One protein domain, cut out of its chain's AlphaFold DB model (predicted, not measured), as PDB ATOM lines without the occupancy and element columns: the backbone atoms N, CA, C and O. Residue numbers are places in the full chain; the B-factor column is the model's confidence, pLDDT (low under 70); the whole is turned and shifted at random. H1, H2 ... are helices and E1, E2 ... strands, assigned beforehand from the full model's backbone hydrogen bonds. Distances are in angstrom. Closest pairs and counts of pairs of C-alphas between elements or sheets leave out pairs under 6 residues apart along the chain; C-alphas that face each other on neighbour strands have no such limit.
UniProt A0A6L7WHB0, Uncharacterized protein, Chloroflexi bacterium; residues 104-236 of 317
ATOM      1  N   ARG A 104      31.016  33.100  44.990       87.12
ATOM      2  CA  ARG A 104      29.865  33.116  44.084       87.12
ATOM      3  C   ARG A 104      29.877  34.358  43.195       87.12
ATOM      4  O   ARG A 104      29.453  34.260  42.043       87.12
ATOM      5  N   ASP A 105      30.364  35.481  43.713       91.12
ATOM      6  CA  ASP A 105      30.339  36.777  43.032       91.12
ATOM      7  C   ASP A 105      31.426  36.884  41.948       91.12
ATOM      8  O   ASP A 105      31.393  37.792  41.117       91.12
ATOM      9  N   HIS A 106      32.342  35.909  41.887       94.25
ATOM     10  CA  HIS A 106      33.305  35.743  40.795       94.25
ATOM     11  C   HIS A 106      32.633  35.491  39.436       94.25
ATOM     12  O   HIS A 106      33.150  35.884  38.388       94.25
ATOM     13  N   PHE A 107      31.484  34.814  39.426       93.12
ATOM     14  CA  PHE A 107      30.795  34.452  38.191       93.12
ATOM     15  C   PHE A 107      29.936  35.599  37.662       93.12
ATOM     16  O   PHE A 107      29.243  36.291  38.407       93.12
ATOM     17  N   ALA A 108      29.933  35.767  36.339       91.88
ATOM     18  CA  ALA A 108      29.166  36.812  35.684       91.88
ATOM     19  C   ALA A 108      27.660  36.661  35.956       91.88
ATOM     20  O   ALA A 108      27.085  35.576  35.842       91.88
ATOM     21  N   SER A 109      26.998  37.778  36.262       89.81
ATOM     22  CA  SER A 109      25.543  37.823  36.410       89.81
ATOM     23  C   SER A 109      24.819  37.660  35.068       89.81
ATOM     24  O   SER A 109      25.370  37.947  34.003       89.81
ATOM     25  N   TYR A 110      23.541  37.298  35.127       88.19
ATOM     26  CA  TYR A 110      22.629  37.245  33.986       88.19
ATOM     27  C   TYR A 110      21.330  37.999  34.285       88.19
ATOM     28  O   TYR A 110      20.914  38.126  35.438       88.19
ATOM     29  N   ASP A 111      20.637  38.444  33.235       93.06
ATOM     30  CA  ASP A 111      19.269  38.948  33.360       93.06
ATOM     31  C   ASP A 111      18.280  37.772  33.382       93.06
ATOM     32  O   ASP A 111      17.918  37.192  32.353       93.06
ATOM     33  N   ALA A 112      17.841  37.415  34.591       87.81
ATOM     34  CA  ALA A 112      16.914  36.313  34.825       87.81
ATOM     35  C   ALA A 112      15.519  36.552  34.231       87.81
ATOM     36  O   ALA A 112      14.784  35.590  34.008       87.81
ATOM     37  N   ARG A 113      15.108  37.809  34.024       88.50
ATOM     38  CA  ARG A 113      13.835  38.122  33.370       88.50
ATOM     39  C   ARG A 113      13.974  37.935  31.868       88.50
ATOM     40  O   ARG A 113      13.195  37.188  31.296       88.50
ATOM     41  N   ALA A 114      15.014  38.507  31.267       90.75
ATOM     42  CA  ALA A 114      15.253  38.365  29.835       90.75
ATOM     43  C   ALA A 114      15.458  36.898  29.412       90.75
ATOM     44  O   ALA A 114      15.022  36.511  28.334       90.75
ATOM     45  N   LEU A 115      16.107  36.069  30.242       93.75
ATOM     46  CA  LEU A 115      16.217  34.623  29.996       93.75
ATOM     47  C   LEU A 115      14.853  33.933  29.973       93.75
ATOM     48  O   LEU A 115      14.577  33.160  29.062       93.75
ATOM     49  N   ARG A 116      13.996  34.229  30.953       92.25
ATOM     50  CA  ARG A 116      12.664  33.630  31.026       92.25
ATOM     51  C   ARG A 116      11.756  34.090  29.891       92.25
ATOM     52  O   ARG A 116      11.095  33.254  29.297       92.25
ATOM     53  N   ASP A 117      11.796  35.371  29.537       90.62
ATOM     54  CA  ASP A 117      11.032  35.907  28.407       90.62
ATOM     55  C   ASP A 117      11.467  35.265  27.073       90.62
ATOM     56  O   ASP A 117      10.633  35.023  26.205       90.62
ATOM     57  N   ARG A 118      12.756  34.915  26.919       92.06
ATOM     58  CA  ARG A 118      13.230  34.125  25.768       92.06
ATOM     59  C   ARG A 118      12.695  32.694  25.779       92.06
ATOM     60  O   ARG A 118      12.206  32.243  24.754       92.06
ATOM     61  N   TRP A 119      12.749  31.997  26.914       93.50
ATOM     62  CA  TRP A 119      12.244  30.620  27.003       93.50
ATOM     63  C   TRP A 119      10.726  30.518  26.796       93.50
ATOM     64  O   TRP A 119      10.265  29.565  26.183       93.50
ATOM     65  N   ASP A 120       9.958  31.507  27.252       91.12
ATOM     66  CA  ASP A 120       8.512  31.620  26.989       91.12
ATOM     67  C   ASP A 120       8.220  31.777  25.482       91.12
ATOM     68  O   ASP A 120       7.301  31.162  24.935       91.12
ATOM     69  N   ALA A 121       9.054  32.551  24.779       89.44
ATOM     70  CA  ALA A 121       8.976  32.677  23.326       89.44
ATOM     71  C   ALA A 121       9.370  31.376  22.600       89.44
ATOM     72  O   ALA A 121       8.690  30.990  21.647       89.44
ATOM     73  N   ASP A 122      10.425  30.689  23.054       87.50
ATOM     74  CA  ASP A 122      10.893  29.418  22.476       87.50
ATOM     75  C   ASP A 122       9.863  28.286  22.638       87.50
ATOM     76  O   ASP A 122       9.714  27.450  21.746       87.50
ATOM     77  N   ASP A 123       9.097  28.290  23.732       82.75
ATOM     78  CA  ASP A 123       7.988  27.355  23.959       82.75
ATOM     79  C   ASP A 123       6.776  27.614  23.042       82.75
ATOM     80  O   ASP A 123       5.791  26.872  23.078       82.75
ATOM     81  N   GLY A 124       6.823  28.666  22.213       76.50
ATOM     82  CA  GLY A 124       5.757  29.039  21.281       76.50
ATOM     83  C   GLY A 124       4.463  29.463  21.977       76.50
ATOM     84  O   GLY A 124       3.407  29.513  21.345       76.50
ATOM     85  N   SER A 125       4.543  29.724  23.281       67.94
ATOM     86  CA  SER A 125       3.391  29.883  24.153       67.94
ATOM     87  C   SER A 125       2.967  31.350  24.217       67.94
ATOM     88  O   SER A 125       1.788  31.642  24.025       67.94
ATOM     89  N   ALA A 126       3.926  32.273  24.415       71.12
ATOM     90  CA  ALA A 126       3.719  33.726  24.553       71.12
ATOM     91  C   ALA A 126       2.546  34.121  25.485       71.12
ATOM     92  O   ALA A 126       2.048  35.249  25.450       71.12
ATOM     93  N   ASP A 127       2.101  33.185  26.321       81.69
ATOM     94  CA  ASP A 127       0.984  33.256  27.259       81.69
ATOM     95  C   ASP A 127       1.501  33.409  28.697       81.69
ATOM     96  O   ASP A 127       0.718  33.363  29.648       81.69
ATOM     97  N   GLY A 128       2.814  33.611  28.864       89.25
ATOM     98  CA  GLY A 128       3.456  33.692  30.164       89.25
ATOM     99  C   GLY A 128       3.712  32.322  30.778       89.25
ATOM    100  O   GLY A 128       3.728  32.222  32.008       89.25
ATOM    101  N   ILE A 129       3.884  31.270  29.972       92.19
ATOM    102  CA  ILE A 129       4.100  29.904  30.451       92.19
ATOM    103  C   ILE A 129       5.410  29.337  29.919       92.19
ATOM    104  O   ILE A 129       5.663  29.323  28.722       92.19
ATOM    105  N   ILE A 130       6.208  28.791  30.834       92.25
ATOM    106  CA  ILE A 130       7.470  28.114  30.537       92.25
ATOM    107  C   ILE A 130       7.370  26.657  30.981       92.25
ATOM    108  O   ILE A 130       6.928  26.350  32.090       92.25
ATOM    109  N   THR A 131       7.831  25.756  30.131       93.00
ATOM    110  CA  THR A 131       7.948  24.326  30.382       93.00
ATOM    111  C   THR A 131       9.180  24.078  31.236       93.00
ATOM    112  O   THR A 131      10.321  24.260  30.806       93.00
ATOM    113  N   GLY A 132       8.969  23.676  32.485       92.56
ATOM    114  CA  GLY A 132      10.072  23.493  33.411       92.56
ATOM    115  C   GLY A 132      10.929  22.277  33.061       92.56
ATOM    116  O   GLY A 132      10.442  21.175  32.811       92.56
ATOM    117  N   TRP A 133      12.240  22.481  33.071       94.00
ATOM    118  CA  TRP A 133      13.225  21.598  32.460       94.00
ATOM    119  C   TRP A 133      13.383  20.245  33.174       94.00
ATOM    120  O   TRP A 133      13.779  19.265  32.550       94.00
ATOM    121  N   TYR A 134      13.055  20.139  34.460       89.56
ATOM    122  CA  TYR A 134      13.160  18.859  35.166       89.56
ATOM    123  C   TYR A 134      11.908  17.988  35.054       89.56
ATOM    124  O   TYR A 134      12.025  16.766  35.016       89.56
ATOM    125  N   THR A 135      10.717  18.586  35.004       92.50
ATOM    126  CA  THR A 135       9.448  17.835  35.092       92.50
ATOM    127  C   THR A 135       8.621  17.859  33.809       92.50
ATOM    128  O   THR A 135       7.758  17.006  33.639       92.50
ATOM    129  N   GLY A 136       8.858  18.821  32.911       91.88
ATOM    130  CA  GLY A 136       7.981  19.090  31.767       91.88
ATOM    131  C   GLY A 136       6.675  19.806  32.134       91.88
ATOM    132  O   GLY A 136       5.818  19.995  31.275       91.88
ATOM    133  N   GLU A 137       6.489  20.207  33.394       92.88
ATOM    134  CA  GLU A 137       5.295  20.938  33.822       92.88
ATOM    135  C   GLU A 137       5.251  22.353  33.244       92.88
ATOM    136  O   GLU A 137       6.273  23.025  33.098       92.88
ATOM    137  N   ARG A 138       4.032  22.835  33.001       93.06
ATOM    138  CA  ARG A 138       3.752  24.211  32.588       93.06
ATOM    139  C   ARG A 138       3.775  25.138  33.803       93.06
ATOM    140  O   ARG A 138       2.927  25.027  34.687       93.06
ATOM    141  N   LEU A 139       4.735  26.056  33.844       91.38
ATOM    142  CA  LEU A 139       4.969  26.980  34.951       91.38
ATOM    143  C   LEU A 139       4.672  28.416  34.533       91.38
ATOM    144  O   LEU A 139       5.025  28.837  33.440       91.38
ATOM    145  N   GLN A 140       4.108  29.202  35.445       92.94
ATOM    146  CA  GLN A 140       3.961  30.643  35.245       92.94
ATOM    147  C   GLN A 140       5.342  31.300  35.111       92.94
ATOM    148  O   GLN A 140       6.196  31.087  35.975       92.94
ATOM    149  N   ASN A 141       5.549  32.141  34.097       92.00
ATOM    150  CA  ASN A 141       6.779  32.902  33.872       92.00
ATOM    151  C   ASN A 141       6.961  33.982  34.960       92.00
ATOM    152  O   ASN A 141       6.773  35.184  34.777       92.00
ATOM    153  N   THR A 142       7.345  33.540  36.153       88.94
ATOM    154  CA  THR A 142       7.616  34.381  37.315       88.94
ATOM    155  C   THR A 142       8.842  33.848  38.040       88.94
ATOM    156  O   THR A 142       9.068  32.641  38.073       88.94
ATOM    157  N   GLY A 143       9.603  34.731  38.693       78.38
ATOM    158  CA  GLY A 143      10.799  34.321  39.437       78.38
ATOM    159  C   GLY A 143      10.485  33.449  40.656       78.38
ATOM    160  O   GLY A 143      11.388  32.863  41.230       78.38
ATOM    161  N   ARG A 144       9.209  33.349  41.054       85.25
ATOM    162  CA  ARG A 144       8.748  32.469  42.137       85.25
ATOM    163  C   ARG A 144       8.501  31.033  41.673       85.25
ATOM    164  O   ARG A 144       8.515  30.132  42.501       85.25
ATOM    165  N   ALA A 145       8.216  30.834  40.387       85.62
ATOM    166  CA  ALA A 145       7.916  29.522  39.821       85.62
ATOM    167  C   ALA A 145       9.093  28.977  39.005       85.62
ATOM    168  O   ALA A 145       9.414  27.795  39.116       85.62
ATOM    169  N   VAL A 146       9.754  29.847  38.237       92.69
ATOM    170  CA  VAL A 146      10.855  29.500  37.337       92.69
ATOM    171  C   VAL A 146      12.125  30.208  37.793       92.69
ATOM    172  O   VAL A 146      12.199  31.439  37.799       92.69
ATOM    173  N   HIS A 147      13.135  29.426  38.151       95.38
ATOM    174  CA  HIS A 147      14.499  29.896  38.356       95.38
ATOM    175  C   HIS A 147      15.346  29.642  37.102       95.38
ATOM    176  O   HIS A 147      15.034  28.779  36.281       95.38
ATOM    177  N   VAL A 148      16.453  30.374  36.993       95.00
ATOM    178  CA  VAL A 148      17.547  30.042  36.079       95.00
ATOM    179  C   VAL A 148      18.447  29.031  36.791       95.00
ATOM    180  O   VAL A 148      19.074  29.353  37.798       95.00
ATOM    181  N   GLU A 149      18.447  27.797  36.304       95.44
ATOM    182  CA  GLU A 149      19.293  26.701  36.781       95.44
ATOM    183  C   GLU A 149      20.647  26.732  36.090       95.44
ATOM    184  O   GLU A 149      20.689  26.828  34.864       95.44
ATOM    185  N   HIS A 150      21.722  26.562  36.859       97.88
ATOM    186  CA  HIS A 150      23.027  26.176  36.330       97.88
ATOM    187  C   HIS A 150      23.145  24.655  36.372       97.88
ATOM    188  O   HIS A 150      23.249  24.089  37.459       97.88
ATOM    189  N   VAL A 151      23.135  24.000  35.210       98.06
ATOM    190  CA  VAL A 151      23.126  22.529  35.105       98.06
ATOM    191  C   VAL A 151      24.279  21.937  35.914       98.06
ATOM    192  O   VAL A 151      24.030  21.218  36.879       98.06
ATOM    193  N   VAL A 152      25.510  22.355  35.621       98.62
ATOM    194  CA  VAL A 152      26.625  22.254  36.565       98.62
ATOM    195  C   VAL A 152      26.570  23.488  37.459       98.62
ATOM    196  O   VAL A 152      26.719  24.613  36.971       98.62
ATOM    197  N   ALA A 153      26.326  23.293  38.759       98.19
ATOM    198  CA  ALA A 153      26.219  24.399  39.706       98.19
ATOM    199  C   ALA A 153      27.529  25.206  39.759       98.19
ATOM    200  O   ALA A 153      28.612  24.666  39.568       98.19
ATOM    201  N   LEU A 154      27.457  26.509  40.047       97.19
ATOM    202  CA  LEU A 154      28.654  27.366  40.036       97.19
ATOM    203  C   LEU A 154      29.720  26.934  41.052       97.19
ATOM    204  O   LEU A 154      30.911  26.997  40.760       97.19
ATOM    205  N   LYS A 155      29.294  26.493  42.242       97.75
ATOM    206  CA  LYS A 155      30.215  25.940  43.240       97.75
ATOM    207  C   LYS A 155      30.772  24.596  42.791       97.75
ATOM    208  O   LYS A 155      31.975  24.405  42.883       97.75
ATOM    209  N   GLU A 156      29.933  23.734  42.232       98.31
ATOM    210  CA  GLU A 156      30.358  22.449  41.682       98.31
ATOM    211  C   GLU A 156      31.422  22.616  40.584       98.31
ATOM    212  O   GLU A 156      32.487  22.008  40.617       98.31
ATOM    213  N   ALA A 157      31.210  23.549  39.657       98.44
ATOM    214  CA  ALA A 157      32.198  23.880  38.639       98.44
ATOM    215  C   ALA A 157      33.520  24.384  39.243       98.44
ATOM    216  O   ALA A 157      34.597  24.022  38.767       98.44
ATOM    217  N   TRP A 158      33.456  25.185  40.312       98.38
ATOM    218  CA  TRP A 158      34.644  25.617  41.049       98.38
ATOM    219  C   TRP A 158      35.371  24.432  41.698       98.38
ATOM    220  O   TRP A 158      36.585  24.285  41.546       98.38
ATOM    221  N   CYS A 159      34.642  23.559  42.385       97.94
ATOM    222  CA  CYS A 159      35.178  22.338  42.977       97.94
ATOM    223  C   CYS A 159      35.814  21.426  41.913       97.94
ATOM    224  O   CYS A 159      36.873  20.846  42.144       97.94
ATOM    225  N   SER A 160      35.262  21.429  40.702       97.31
ATOM    226  CA  SER A 160      35.755  20.717  39.523       97.31
ATOM    227  C   SER A 160      36.865  21.440  38.733       97.31
ATOM    228  O   SER A 160      37.190  21.064  37.605       97.31
ATOM    229  N   GLY A 161      37.462  22.491  39.305       97.00
ATOM    230  CA  GLY A 161      38.634  23.173  38.743       97.00
ATOM    231  C   GLY A 161      38.345  24.283  37.728       97.00
ATOM    232  O   GLY A 161      39.281  24.920  37.250       97.00
ATOM    233  N   TYR A 162      37.079  24.586  37.430       97.56
ATOM    234  CA  TYR A 162      36.729  25.667  36.510       97.56
ATOM    235  C   TYR A 162      36.777  27.034  37.199       97.56
ATOM    236  O   TYR A 162      36.303  27.188  38.328       97.56
ATOM    237  N   ARG A 163      37.371  28.038  36.546       96.19
ATOM    238  CA  ARG A 163      37.575  29.381  37.121       96.19
ATOM    239  C   ARG A 163      37.184  30.527  36.191       96.19
ATOM    240  O   ARG A 163      37.349  31.674  36.581       96.19
ATOM    241  N   GLU A 164      36.646  30.276  35.002       97.94
ATOM    242  CA  GLU A 164      36.233  31.382  34.130       97.94
ATOM    243  C   GLU A 164      34.884  31.956  34.578       97.94
ATOM    244  O   GLU A 164      33.918  31.226  34.819       97.94
ATOM    245  N   SER A 165      34.791  33.285  34.670       96.69
ATOM    246  CA  SER A 165      33.572  33.963  35.134       96.69
ATOM    247  C   SER A 165      32.391  33.797  34.169       96.69
ATOM    248  O   SER A 165      31.231  33.866  34.588       96.69
ATOM    249  N   SER A 166      32.670  33.529  32.888       96.12
ATOM    250  CA  SER A 166      31.683  33.357  31.814       96.12
ATOM    251  C   SER A 166      30.721  32.188  32.038       96.12
ATOM    252  O   SER A 166      29.607  32.212  31.521       96.12
ATOM    253  N   LEU A 167      31.064  31.196  32.868       96.50
ATOM    254  CA  LEU A 167      30.130  30.112  33.197       96.50
ATOM    255  C   LEU A 167      28.823  30.625  33.813       96.50
ATOM    256  O   LEU A 167      27.765  30.029  33.602       96.50
ATOM    257  N   GLY A 168      28.886  31.749  34.535       91.88
ATOM    258  CA  GLY A 168      27.729  32.383  35.159       91.88
ATOM    259  C   GLY A 168      26.612  32.714  34.172       91.88
ATOM    260  O   GLY A 168      25.441  32.550  34.512       91.88
ATOM    261  N   ASN A 169      26.957  33.101  32.940       92.75
ATOM    262  CA  ASN A 169      26.007  33.506  31.905       92.75
ATOM    263  C   ASN A 169      26.054  32.634  30.637       92.75
ATOM    264  O   ASN A 169      25.382  32.950  29.652       92.75
ATOM    265  N   TRP A 170      26.801  31.526  30.657       96.44
ATOM    266  CA  TRP A 170      26.932  30.641  29.506       96.44
ATOM    267  C   TRP A 170      25.638  29.872  29.238       96.44
ATOM    268  O   TRP A 170      25.254  28.975  29.986       96.44
ATOM    269  N   SER A 171      24.966  30.203  28.132       92.00
ATOM    270  CA  SER A 171      23.624  29.710  27.784       92.00
ATOM    271  C   SER A 171      23.495  28.184  27.788       92.00
ATOM    272  O   SER A 171      22.438  27.649  28.129       92.00
ATOM    273  N   ARG A 172      24.567  27.457  27.453       92.06
ATOM    274  CA  ARG A 172      24.568  25.992  27.439       92.06
ATOM    275  C   ARG A 172      24.402  25.387  28.833       92.06
ATOM    276  O   ARG A 172      23.770  24.337  28.941       92.06
ATOM    277  N   ASN A 173      24.869  26.084  29.868       96.56
ATOM    278  CA  ASN A 173      24.729  25.695  31.267       96.56
ATOM    279  C   ASN A 173      23.449  26.247  31.927       96.56
ATOM    280  O   ASN A 173      23.220  25.958  33.092       96.56
ATOM    281  N   LEU A 174      22.604  27.022  31.225       97.19
ATOM    282  CA  LEU A 174      21.418  27.665  31.816       97.19
ATOM    283  C   LEU A 174      20.106  27.016  31.382       97.19
ATOM    284  O   LEU A 174      19.857  26.899  30.182       97.19
ATOM    285  N   ARG A 175      19.222  26.659  32.321       97.06
ATOM    286  CA  ARG A 175      17.905  26.060  32.015       97.06
ATOM    287  C   ARG A 175      16.756  26.650  32.848       97.06
ATOM    288  O   ARG A 175      16.993  27.071  33.980       97.06
ATOM    289  N   PRO A 176      15.512  26.672  32.333       96.06
ATOM    290  CA  PRO A 176      14.345  27.064  33.121       96.06
ATOM    291  C   PRO A 176      13.955  25.935  34.075       96.06
ATOM    292  O   PRO A 176      13.381  24.941  33.646       96.06
ATOM    293  N   ALA A 177      14.231  26.058  35.368       92.44
ATOM    294  CA  ALA A 177      13.868  25.026  36.342       92.44
ATOM    295  C   ALA A 177      12.774  25.493  37.296       92.44
ATOM    296  O   ALA A 177      12.686  26.674  37.638       92.44
ATOM    297  N   GLN A 178      11.984  24.543  37.795       93.75
ATOM    298  CA  GLN A 178      11.114  24.764  38.945       93.75
ATOM    299  C   GLN A 178      11.941  25.312  40.110       93.75
ATOM    300  O   GLN A 178      12.936  24.703  40.510       93.75
ATOM    301  N   ALA A 179      11.483  26.411  40.708       85.12
ATOM    302  CA  ALA A 179      12.157  27.061  41.831       85.12
ATOM    303  C   ALA A 179      12.482  26.094  42.984       85.12
ATOM    304  O   ALA A 179      13.589  26.105  43.531       85.12
ATOM    305  N   ALA A 180      11.529  25.219  43.321       83.25
ATOM    306  CA  ALA A 180      11.685  24.226  44.380       83.25
ATOM    307  C   ALA A 180      12.738  23.159  44.043       83.25
ATOM    308  O   ALA A 180      13.515  22.782  44.916       83.25
ATOM    309  N   LEU A 181      12.806  22.700  42.786       89.75
ATOM    310  CA  LEU A 181      13.785  21.692  42.368       89.75
ATOM    311  C   LEU A 181      15.195  22.271  42.284       89.75
ATOM    312  O   LEU A 181      16.107  21.642  42.803       89.75
ATOM    313  N   ASN A 182      15.360  23.483  41.743       92.25
ATOM    314  CA  ASN A 182      16.651  24.181  41.750       92.25
ATOM    315  C   ASN A 182      17.148  24.388  43.192       92.25
ATOM    316  O   ASN A 182      18.261  24.008  43.539       92.25
ATOM    317  N   SER A 183      16.283  24.863  44.092       84.62
ATOM    318  CA  SER A 183      16.643  25.003  45.515       84.62
ATOM    319  C   SER A 183      16.992  23.653  46.160       84.62
ATOM    320  O   SER A 183      17.902  23.562  46.983       84.62
ATOM    321  N   SER A 184      16.290  22.587  45.761       90.94
ATOM    322  CA  SER A 184      16.565  21.210  46.176       90.94
ATOM    323  C   SER A 184      17.798  20.601  45.512       90.94
ATOM    324  O   SER A 184      18.222  19.555  45.997       90.94
ATOM    325  N   LYS A 185      18.378  21.187  44.464       90.88
ATOM    326  CA  LYS A 185      19.677  20.802  43.892       90.88
ATOM    327  C   LYS A 185      20.810  21.607  44.524       90.88
ATOM    328  O   LYS A 185      21.784  21.026  44.979       90.88
ATOM    329  N   ALA A 186      20.633  22.919  44.660       91.88
ATOM    330  CA  ALA A 186      21.624  23.839  45.210       91.88
ATOM    331  C   ALA A 186      22.993  23.704  44.508       91.88
ATOM    332  O   ALA A 186      23.098  23.956  43.308       91.88
ATOM    333  N   ASP A 187      24.034  23.346  45.254       91.31
ATOM    334  CA  ASP A 187      25.414  23.173  44.802       91.31
ATOM    335  C   ASP A 187      25.802  21.722  44.506       91.31
ATOM    336  O   ASP A 187      26.952  21.492  44.160       91.31
ATOM    337  N   ARG A 188      24.861  20.781  44.615       94.62
ATOM    338  CA  ARG A 188      25.126  19.345  44.509       94.62
ATOM    339  C   ARG A 188      25.412  18.877  43.090       94.62
ATOM    340  O   ARG A 188      24.782  19.339  42.128       94.62
ATOM    341  N   ASP A 189      26.282  17.879  43.006       96.25
ATOM    342  CA  ASP A 189      26.494  17.059  41.822       96.25
ATOM    343  C   ASP A 189      25.359  16.010  41.646       96.25
ATOM    344  O   ASP A 189      24.421  15.933  42.453       96.25
ATOM    345  N   PRO A 190      25.372  15.191  40.577       95.56
ATOM    346  CA  PRO A 190      24.391  14.125  40.403       95.56
ATOM    347  C   PRO A 190      24.391  13.042  41.492       95.56
ATOM    348  O   PRO A 190      23.326  12.490  41.758       95.56
ATOM    349  N   ALA A 191      25.538  12.717  42.099       92.50
ATOM    350  CA  ALA A 191      25.627  11.697  43.145       92.50
ATOM    351  C   ALA A 191      24.986  12.156  44.462       92.50
ATOM    352  O   ALA A 191      24.435  11.342  45.204       92.50
ATOM    353  N   GLU A 192      25.020  13.456  44.735       89.81
ATOM    354  CA  GLU A 192      24.423  14.071  45.911       89.81
ATOM    355  C   GLU A 192      22.958  14.487  45.686       89.81
ATOM    356  O   GLU A 192      22.162  14.513  46.630       89.81
ATOM    357  N   TRP A 193      22.574  14.817  44.447       94.94
ATOM    358  CA  TRP A 193      21.196  15.139  44.057       94.94
ATOM    359  C   TRP A 193      20.546  14.021  43.230       94.94
ATOM    360  O   TRP A 193      20.123  14.216  42.091       94.94
ATOM    361  N   ASP A 194      20.437  12.845  43.845       91.12
ATOM    362  CA  ASP A 194      19.870  11.616  43.277       91.12
ATOM    363  C   ASP A 194      18.358  11.746  43.000       91.12
ATOM    364  O   ASP A 194      17.530  11.576  43.899       91.12
ATOM    365  N   ARG A 195      17.982  12.090  41.756       93.75
ATOM    366  CA  ARG A 195      16.580  12.290  41.330       93.75
ATOM    367  C   ARG A 195      16.168  11.501  40.074       93.75
ATOM    368  O   ARG A 195      15.632  12.088  39.129       93.75
ATOM    369  N   PRO A 196      16.342  10.166  40.049       91.56
ATOM    370  CA  PRO A 196      15.961   9.314  38.922       91.56
ATOM    371  C   PRO A 196      14.447   9.241  38.692       91.56
ATOM    372  O   PRO A 196      14.004   8.744  37.661       91.56
ATOM    373  N   ASP A 197      13.645   9.743  39.635       93.94
ATOM    374  CA  ASP A 197      12.195   9.883  39.519       93.94
ATOM    375  C   ASP A 197      11.765  11.008  38.562       93.94
ATOM    376  O   ASP A 197      10.620  11.025  38.105       93.94
ATOM    377  N   LEU A 198      12.655  11.960  38.260       93.38
ATOM    378  CA  LEU A 198      12.322  13.104  37.417       93.38
ATOM    379  C   LEU A 198      12.300  12.717  35.928       93.38
ATOM    380  O   LEU A 198      13.287  12.181  35.423       93.38
ATOM    381  N   PRO A 199      11.257  13.098  35.163       93.44
ATOM    382  CA  PRO A 199      11.226  12.882  33.713       93.44
ATOM    383  C   PRO A 199      12.439  13.472  32.974       93.44
ATOM    384  O   PRO A 199      12.919  12.911  31.993       93.44
ATOM    385  N   GLY A 200      12.956  14.610  33.448       91.62
ATOM    386  CA  GLY A 200      14.125  15.293  32.895       91.62
ATOM    387  C   GLY A 200      15.478  14.766  33.382       91.62
ATOM    388  O   GLY A 200      16.500  15.348  33.019       91.62
ATOM    389  N   TRP A 201      15.518  13.698  34.185       95.44
ATOM    390  CA  TRP A 201      16.742  13.202  34.819       95.44
ATOM    391  C   TRP A 201      17.838  12.809  33.821       95.44
ATOM    392  O   TRP A 201      18.977  13.259  33.921       95.44
ATOM    393  N   CYS A 202      17.495  12.040  32.789       92.88
ATOM    394  CA  CYS A 202      18.477  11.607  31.793       92.88
ATOM    395  C   CYS A 202      19.036  12.776  30.976       92.88
ATOM    396  O   CYS A 202      20.227  12.815  30.668       92.88
ATOM    397  N   ARG A 203      18.203  13.784  30.685       93.81
ATOM    398  CA  ARG A 203      18.667  15.014  30.031       93.81
ATOM    399  C   ARG A 203      19.601  15.815  30.939       93.81
ATOM    400  O   ARG A 203      20.558  16.404  30.443       93.81
ATOM    401  N   TYR A 204      19.335  15.826  32.245       96.00
ATOM    402  CA  TYR A 204      20.223  16.422  33.237       96.00
ATOM    403  C   TYR A 204      21.598  15.752  33.246       96.00
ATOM    404  O   TYR A 204      22.587  16.445  33.022       96.00
ATOM    405  N   LEU A 205      21.659  14.425  33.389       95.19
ATOM    406  CA  LEU A 205      22.924  13.683  33.385       95.19
ATOM    407  C   LEU A 205      23.733  13.903  32.101       95.19
ATOM    408  O   LEU A 205      24.929  14.184  32.165       95.19
ATOM    409  N   ALA A 206      23.080  13.815  30.938       91.81
ATOM    410  CA  ALA A 206      23.745  14.007  29.652       91.81
ATOM    411  C   ALA A 206      24.358  15.408  29.529       91.81
ATOM    412  O   ALA A 206      25.522  15.542  29.155       91.81
ATOM    413  N   LEU A 207      23.596  16.449  29.876       94.19
ATOM    414  CA  LEU A 207      24.068  17.824  29.761       94.19
ATOM    415  C   LEU A 207      25.113  18.176  30.826       94.19
ATOM    416  O   LEU A 207      26.027  18.938  30.535       94.19
ATOM    417  N   HIS A 208      25.012  17.614  32.031       97.38
ATOM    418  CA  HIS A 208      26.022  17.770  33.082       97.38
ATOM    419  C   HIS A 208      27.385  17.244  32.617       97.38
ATOM    420  O   HIS A 208      28.382  17.964  32.665       97.38
ATOM    421  N   VAL A 209      27.409  16.026  32.065       94.62
ATOM    422  CA  VAL A 209      28.607  15.429  31.455       94.62
ATOM    423  C   VAL A 209      29.101  16.260  30.276       94.62
ATOM    424  O   VAL A 209      30.295  16.518  30.163       94.62
ATOM    425  N   GLU A 210      28.204  16.708  29.400       90.44
ATOM    426  CA  GLU A 210      28.572  17.508  28.233       90.44
ATOM    427  C   GLU A 210      29.231  18.838  28.621       90.44
ATOM    428  O   GLU A 210      30.297  19.154  28.099       90.44
ATOM    429  N   VAL A 211      28.658  19.568  29.585       95.38
ATOM    430  CA  VAL A 211      29.227  20.816  30.118       95.38
ATOM    431  C   VAL A 211      30.609  20.571  30.718       95.38
ATOM    432  O   VAL A 211      31.545  21.303  30.397       95.38
ATOM    433  N   LYS A 212      30.762  19.534  31.553       96.56
ATOM    434  CA  LYS A 212      32.061  19.213  32.155       96.56
ATOM    435  C   LYS A 212      33.110  18.872  31.097       96.56
ATOM    436  O   LYS A 212      34.227  19.374  31.173       96.56
ATOM    437  N   ARG A 213      32.750  18.084  30.079       91.69
ATOM    438  CA  ARG A 213      33.651  17.719  28.971       91.69
ATOM    439  C   ARG A 213      34.069  18.923  28.141       91.69
ATOM    440  O   ARG A 213      35.250  19.083  27.859       91.69
ATOM    441  N   GLU A 214      33.110  19.753  27.744       92.12
ATOM    442  CA  GLU A 214      33.362  20.918  26.891       92.12
ATOM    443  C   GLU A 214      34.262  21.942  27.588       92.12
ATOM    444  O   GLU A 214      35.122  22.548  26.957       92.12
ATOM    445  N   LEU A 215      34.105  22.082  28.904       93.75
ATOM    446  CA  LEU A 215      34.850  23.042  29.711       93.75
ATOM    447  C   LEU A 215      36.076  22.449  30.419       93.75
ATOM    448  O   LEU A 215      36.720  23.151  31.198       93.75
ATOM    449  N   GLY A 216      36.413  21.181  30.159       95.12
ATOM    450  CA  GLY A 216      37.573  20.510  30.752       95.12
ATOM    451  C   GLY A 216      37.514  20.395  32.278       95.12
ATOM    452  O   GLY A 216      38.556  20.375  32.933       95.12
ATOM    453  N   MET A 217      36.311  20.353  32.851       97.19
ATOM    454  CA  MET A 217      36.108  20.193  34.288       97.19
ATOM    455  C   MET A 217      36.429  18.764  34.720       97.19
ATOM    456  O   MET A 217      36.186  17.803  33.983       97.19
ATOM    457  N   THR A 218      36.934  18.611  35.940       96.00
ATOM    458  CA  THR A 218      37.064  17.287  36.547       96.00
ATOM    459  C   THR A 218      35.713  16.793  37.058       96.00
ATOM    460  O   THR A 218      34.762  17.552  37.217       96.00
ATOM    461  N   ALA A 219      35.627  15.504  37.331       89.81
ATOM    462  CA  ALA A 219      34.570  14.928  38.144       89.81
ATOM    463  C   ALA A 219      35.219  14.026  39.180       89.81
ATOM    464  O   ALA A 219      36.261  13.413  38.907       89.81
ATOM    465  N   ASP A 220      34.631  13.945  40.363       86.12
ATOM    466  CA  ASP A 220      35.144  13.012  41.345       86.12
ATOM    467  C   ASP A 220      34.744  11.569  40.996       86.12
ATOM    468  O   ASP A 220      34.014  11.272  40.040       86.12
ATOM    469  N   ARG A 221      35.313  10.618  41.736       76.38
ATOM    470  CA  ARG A 221      35.061   9.204  41.467       76.38
ATOM    471  C   ARG A 221      33.615   8.808  41.785       76.38
ATOM    472  O   ARG A 221      33.058   7.985  41.059       76.38
ATOM    473  N   ALA A 222      33.045   9.323  42.871       83.38
ATOM    474  CA  ALA A 222      31.693   8.984  43.294       83.38
ATOM    475  C   ALA A 222      30.671   9.496  42.274       83.38
ATOM    476  O   ALA A 222      29.777   8.740  41.886       83.38
ATOM    477  N   GLU A 223      30.881  10.712  41.777       90.81
ATOM    478  CA  GLU A 223      30.100  11.353  40.731       90.81
ATOM    479  C   GLU A 223      30.049  10.499  39.460       90.81
ATOM    480  O   GLU A 223      28.976  10.066  39.034       90.81
ATOM    481  N   LEU A 224      31.206  10.189  38.861       85.31
ATOM    482  CA  LEU A 224      31.264   9.445  37.597       85.31
ATOM    483  C   LEU A 224      30.695   8.035  37.723       85.31
ATOM    484  O   LEU A 224      29.977   7.566  36.837       85.31
ATOM    485  N   GLU A 225      30.999   7.348  38.824       79.31
ATOM    486  CA  GLU A 225      30.443   6.024  39.072       79.31
ATOM    487  C   GLU A 225      28.920   6.077  39.255       79.31
ATOM    488  O   GLU A 225      28.209   5.186  38.779       79.31
ATOM    489  N   TYR A 226      28.404   7.105  39.931       89.56
ATOM    490  CA  TYR A 226      26.971   7.304  40.079       89.56
ATOM    491  C   TYR A 226      26.313   7.617  38.730       89.56
ATOM    492  O   TYR A 226      25.333   6.957  38.392       89.56
ATOM    493  N   ILE A 227      26.870   8.525  37.921       87.25
ATOM    494  CA  ILE A 227      26.347   8.851  36.584       87.25
ATOM    495  C   ILE A 227      26.289   7.590  35.716       87.25
ATOM    496  O   ILE A 227      25.253   7.308  35.116       87.25
ATOM    497  N   ALA A 228      27.360   6.789  35.685       81.56
ATOM    498  CA  ALA A 228      27.405   5.557  34.897       81.56
ATOM    499  C   ALA A 228      26.327   4.546  35.328       81.56
ATOM    500  O   ALA A 228      25.635   3.964  34.482       81.56
ATOM    501  N   ARG A 229      26.156   4.346  36.644       82.56
ATOM    502  CA  ARG A 229      25.120   3.458  37.196       82.56
ATOM    503  C   ARG A 229      23.716   3.990  36.918       82.56
ATOM    504  O   ARG A 229      22.897   3.260  36.370       82.56
ATOM    505  N   SER A 230      23.459   5.253  37.250       85.19
ATOM    506  CA  SER A 230      22.157   5.909  37.100       85.19
ATOM    507  C   SER A 230      21.717   5.929  35.635       85.19
ATOM    508  O   SER A 230      20.586   5.559  35.322       85.19
ATOM    509  N   TRP A 231      22.639   6.220  34.711       86.19
ATOM    510  CA  TRP A 231      22.379   6.135  33.275       86.19
ATOM    511  C   TRP A 231      21.974   4.724  32.841       86.19
ATOM    512  O   TRP A 231      20.955   4.538  32.177       86.19
ATOM    513  N   SER A 232      22.747   3.714  33.247       79.81
ATOM    514  CA  SER A 232      22.483   2.318  32.882       79.81
ATOM    515  C   SER A 232      21.155   1.808  33.447       79.81
ATOM    516  O   SER A 232      20.484   1.003  32.806       79.81
ATOM    517  N   SER A 233      20.770   2.268  34.639       83.56
ATOM    518  CA  SER A 233      19.558   1.824  35.332       83.56
ATOM    519  C   SER A 233      18.290   2.569  34.917       83.56
ATOM    520  O   SER A 233      17.216   1.972  34.953       83.56
ATOM    521  N   HIS A 234      18.390   3.848  34.544       86.62
ATOM    522  CA  HIS A 234      17.219   4.718  34.371       86.62
ATOM    523  C   HIS A 234      17.095   5.344  32.981       86.62
ATOM    524  O   HIS A 234      16.012   5.795  32.621       86.62
ATOM    525  N   CYS A 235      18.174   5.369  32.195       83.56
ATOM    526  CA  CYS A 235      18.218   6.063  30.907       83.56
ATOM    527  C   CYS A 235      18.354   5.131  29.703       83.56
ATOM    528  O   CYS A 235      18.285   5.599  28.563       83.56
ATOM    529  N   GLY A 236      18.509   3.823  29.932       61.06
ATOM    530  CA  GLY A 236      18.433   2.821  28.875       61.06
ATOM    531  C   GLY A 236      17.086   2.916  28.160       61.06
ATOM    532  O   GLY A 236      16.057   2.662  28.771       61.06
TER     533      GLY A 236
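AT A GLANCE: This is residues 104 to 236 of the 317 residues of an uncharacterized protein of Chloroflexi bacterium (UniProt A0A6L7WHB0). A small two-stranded sheet, E3 and E4, lies near the middle of the domain, with H1 and the short H4 on opposite sides of it. At one end of the longest axis is a second small sheet, the strand hairpin of E1 and E2, and toward the other end is a helical hairpin of H5 and H6; the short helices H2 and H3 lie beyond the end of E3, away from E1 and E2. The printed part has 133 residues, with six named helices and four named strands in the order H1, E1, E2, E3, H2, H3, E4, H4, H5, H6, and both sheets are antiparallel. The class is mixed, helices and strands. The whole is compact, with a radius of gyration of the C-alphas of 14.7 A, and spans 44 by 35 by 22 A.

HOW THE PARTS SIT: E3, residues 146 to 150, and E4, residues 174 to 178, are antiparallel neighbours, with 138 degrees between their directions. N 147 and O 177 are 2.8 A apart and N 175 and O 149 are 2.9 A apart, both within hydrogen-bond range. H1, residues 112 to 122, has 5 pairs of C-alphas within 8 A of E3, the closest being those of Ala 112 and Val 148 at 6.4 A. H4, residues 179 to 185, follows E4 by a tight link with 0 residues between them; its closest C-alphas to E3 are those of Ala 179 and His 147, 5.1 A apart. H1 and H4 are apart. E1, residues 129 to 131, and E2, residues 138 to 140, form an antiparallel hairpin, with N 130 and O 139 within hydrogen-bond range at 2.9 A. The closest C-alphas of E1 and H1 are those of Ile 130 and Asp 120, 5.1 A apart, and those of E2 and E3 are Leu 139 and Val 146, 6.8 A apart. H2, residues 154 to 159, and H3, residues 165 to 168, are close but not clearly touching, with the C-alphas of Leu 154 and Gly 168 closest at 7.1 A. H5, residues 201 to 214, and H6, residues 221 to 234, form a helical hairpin: they touch, opposite ways at a steep tilt of 40 degrees, with the C-alphas of Leu 205 and Ile 227 closest at 6.7 A. H5 touches H6 with residues 202 to 205 alone. H2 and H5 are close but not clearly touching, the C-alphas of Ala 157 and Lys 212 being 8.0 A apart. H5 is apart from E3 and from E4. In H1, H2, H4, H5 and H6 every O i to N i+4 pair is within hydrogen-bond range; H3 is too short for such a pair.

IN THESE COORDINATES: E3 is 12.7 A from first to last C-alpha and E4 is 12.9 A, with C-alpha 146 at (10.855, 29.500, 37.337). H1 is 15.4 A long and begins with C-alpha 112 at (16.914, 36.313, 34.825). E1 is 6.8 A, E2 7.0 A, H2 8.7 A, H3 6.1 A and H4 10.0 A. H5 is 20.0 A and H6 is 19.7 A, ending with C-alpha 234 at (17.219, 4.718, 34.371).

THE WHOLE: The two C-alphas farthest apart are those of Asp 127 and Arg 221, at 44.1 A. The printed part, residues 104 to 236, has no cut. The link from H4 to H5, residues 186 to 200, is long and holds no named element. The mean pLDDT of the printed part is 91.1, and residues 125 and 236 are under 70.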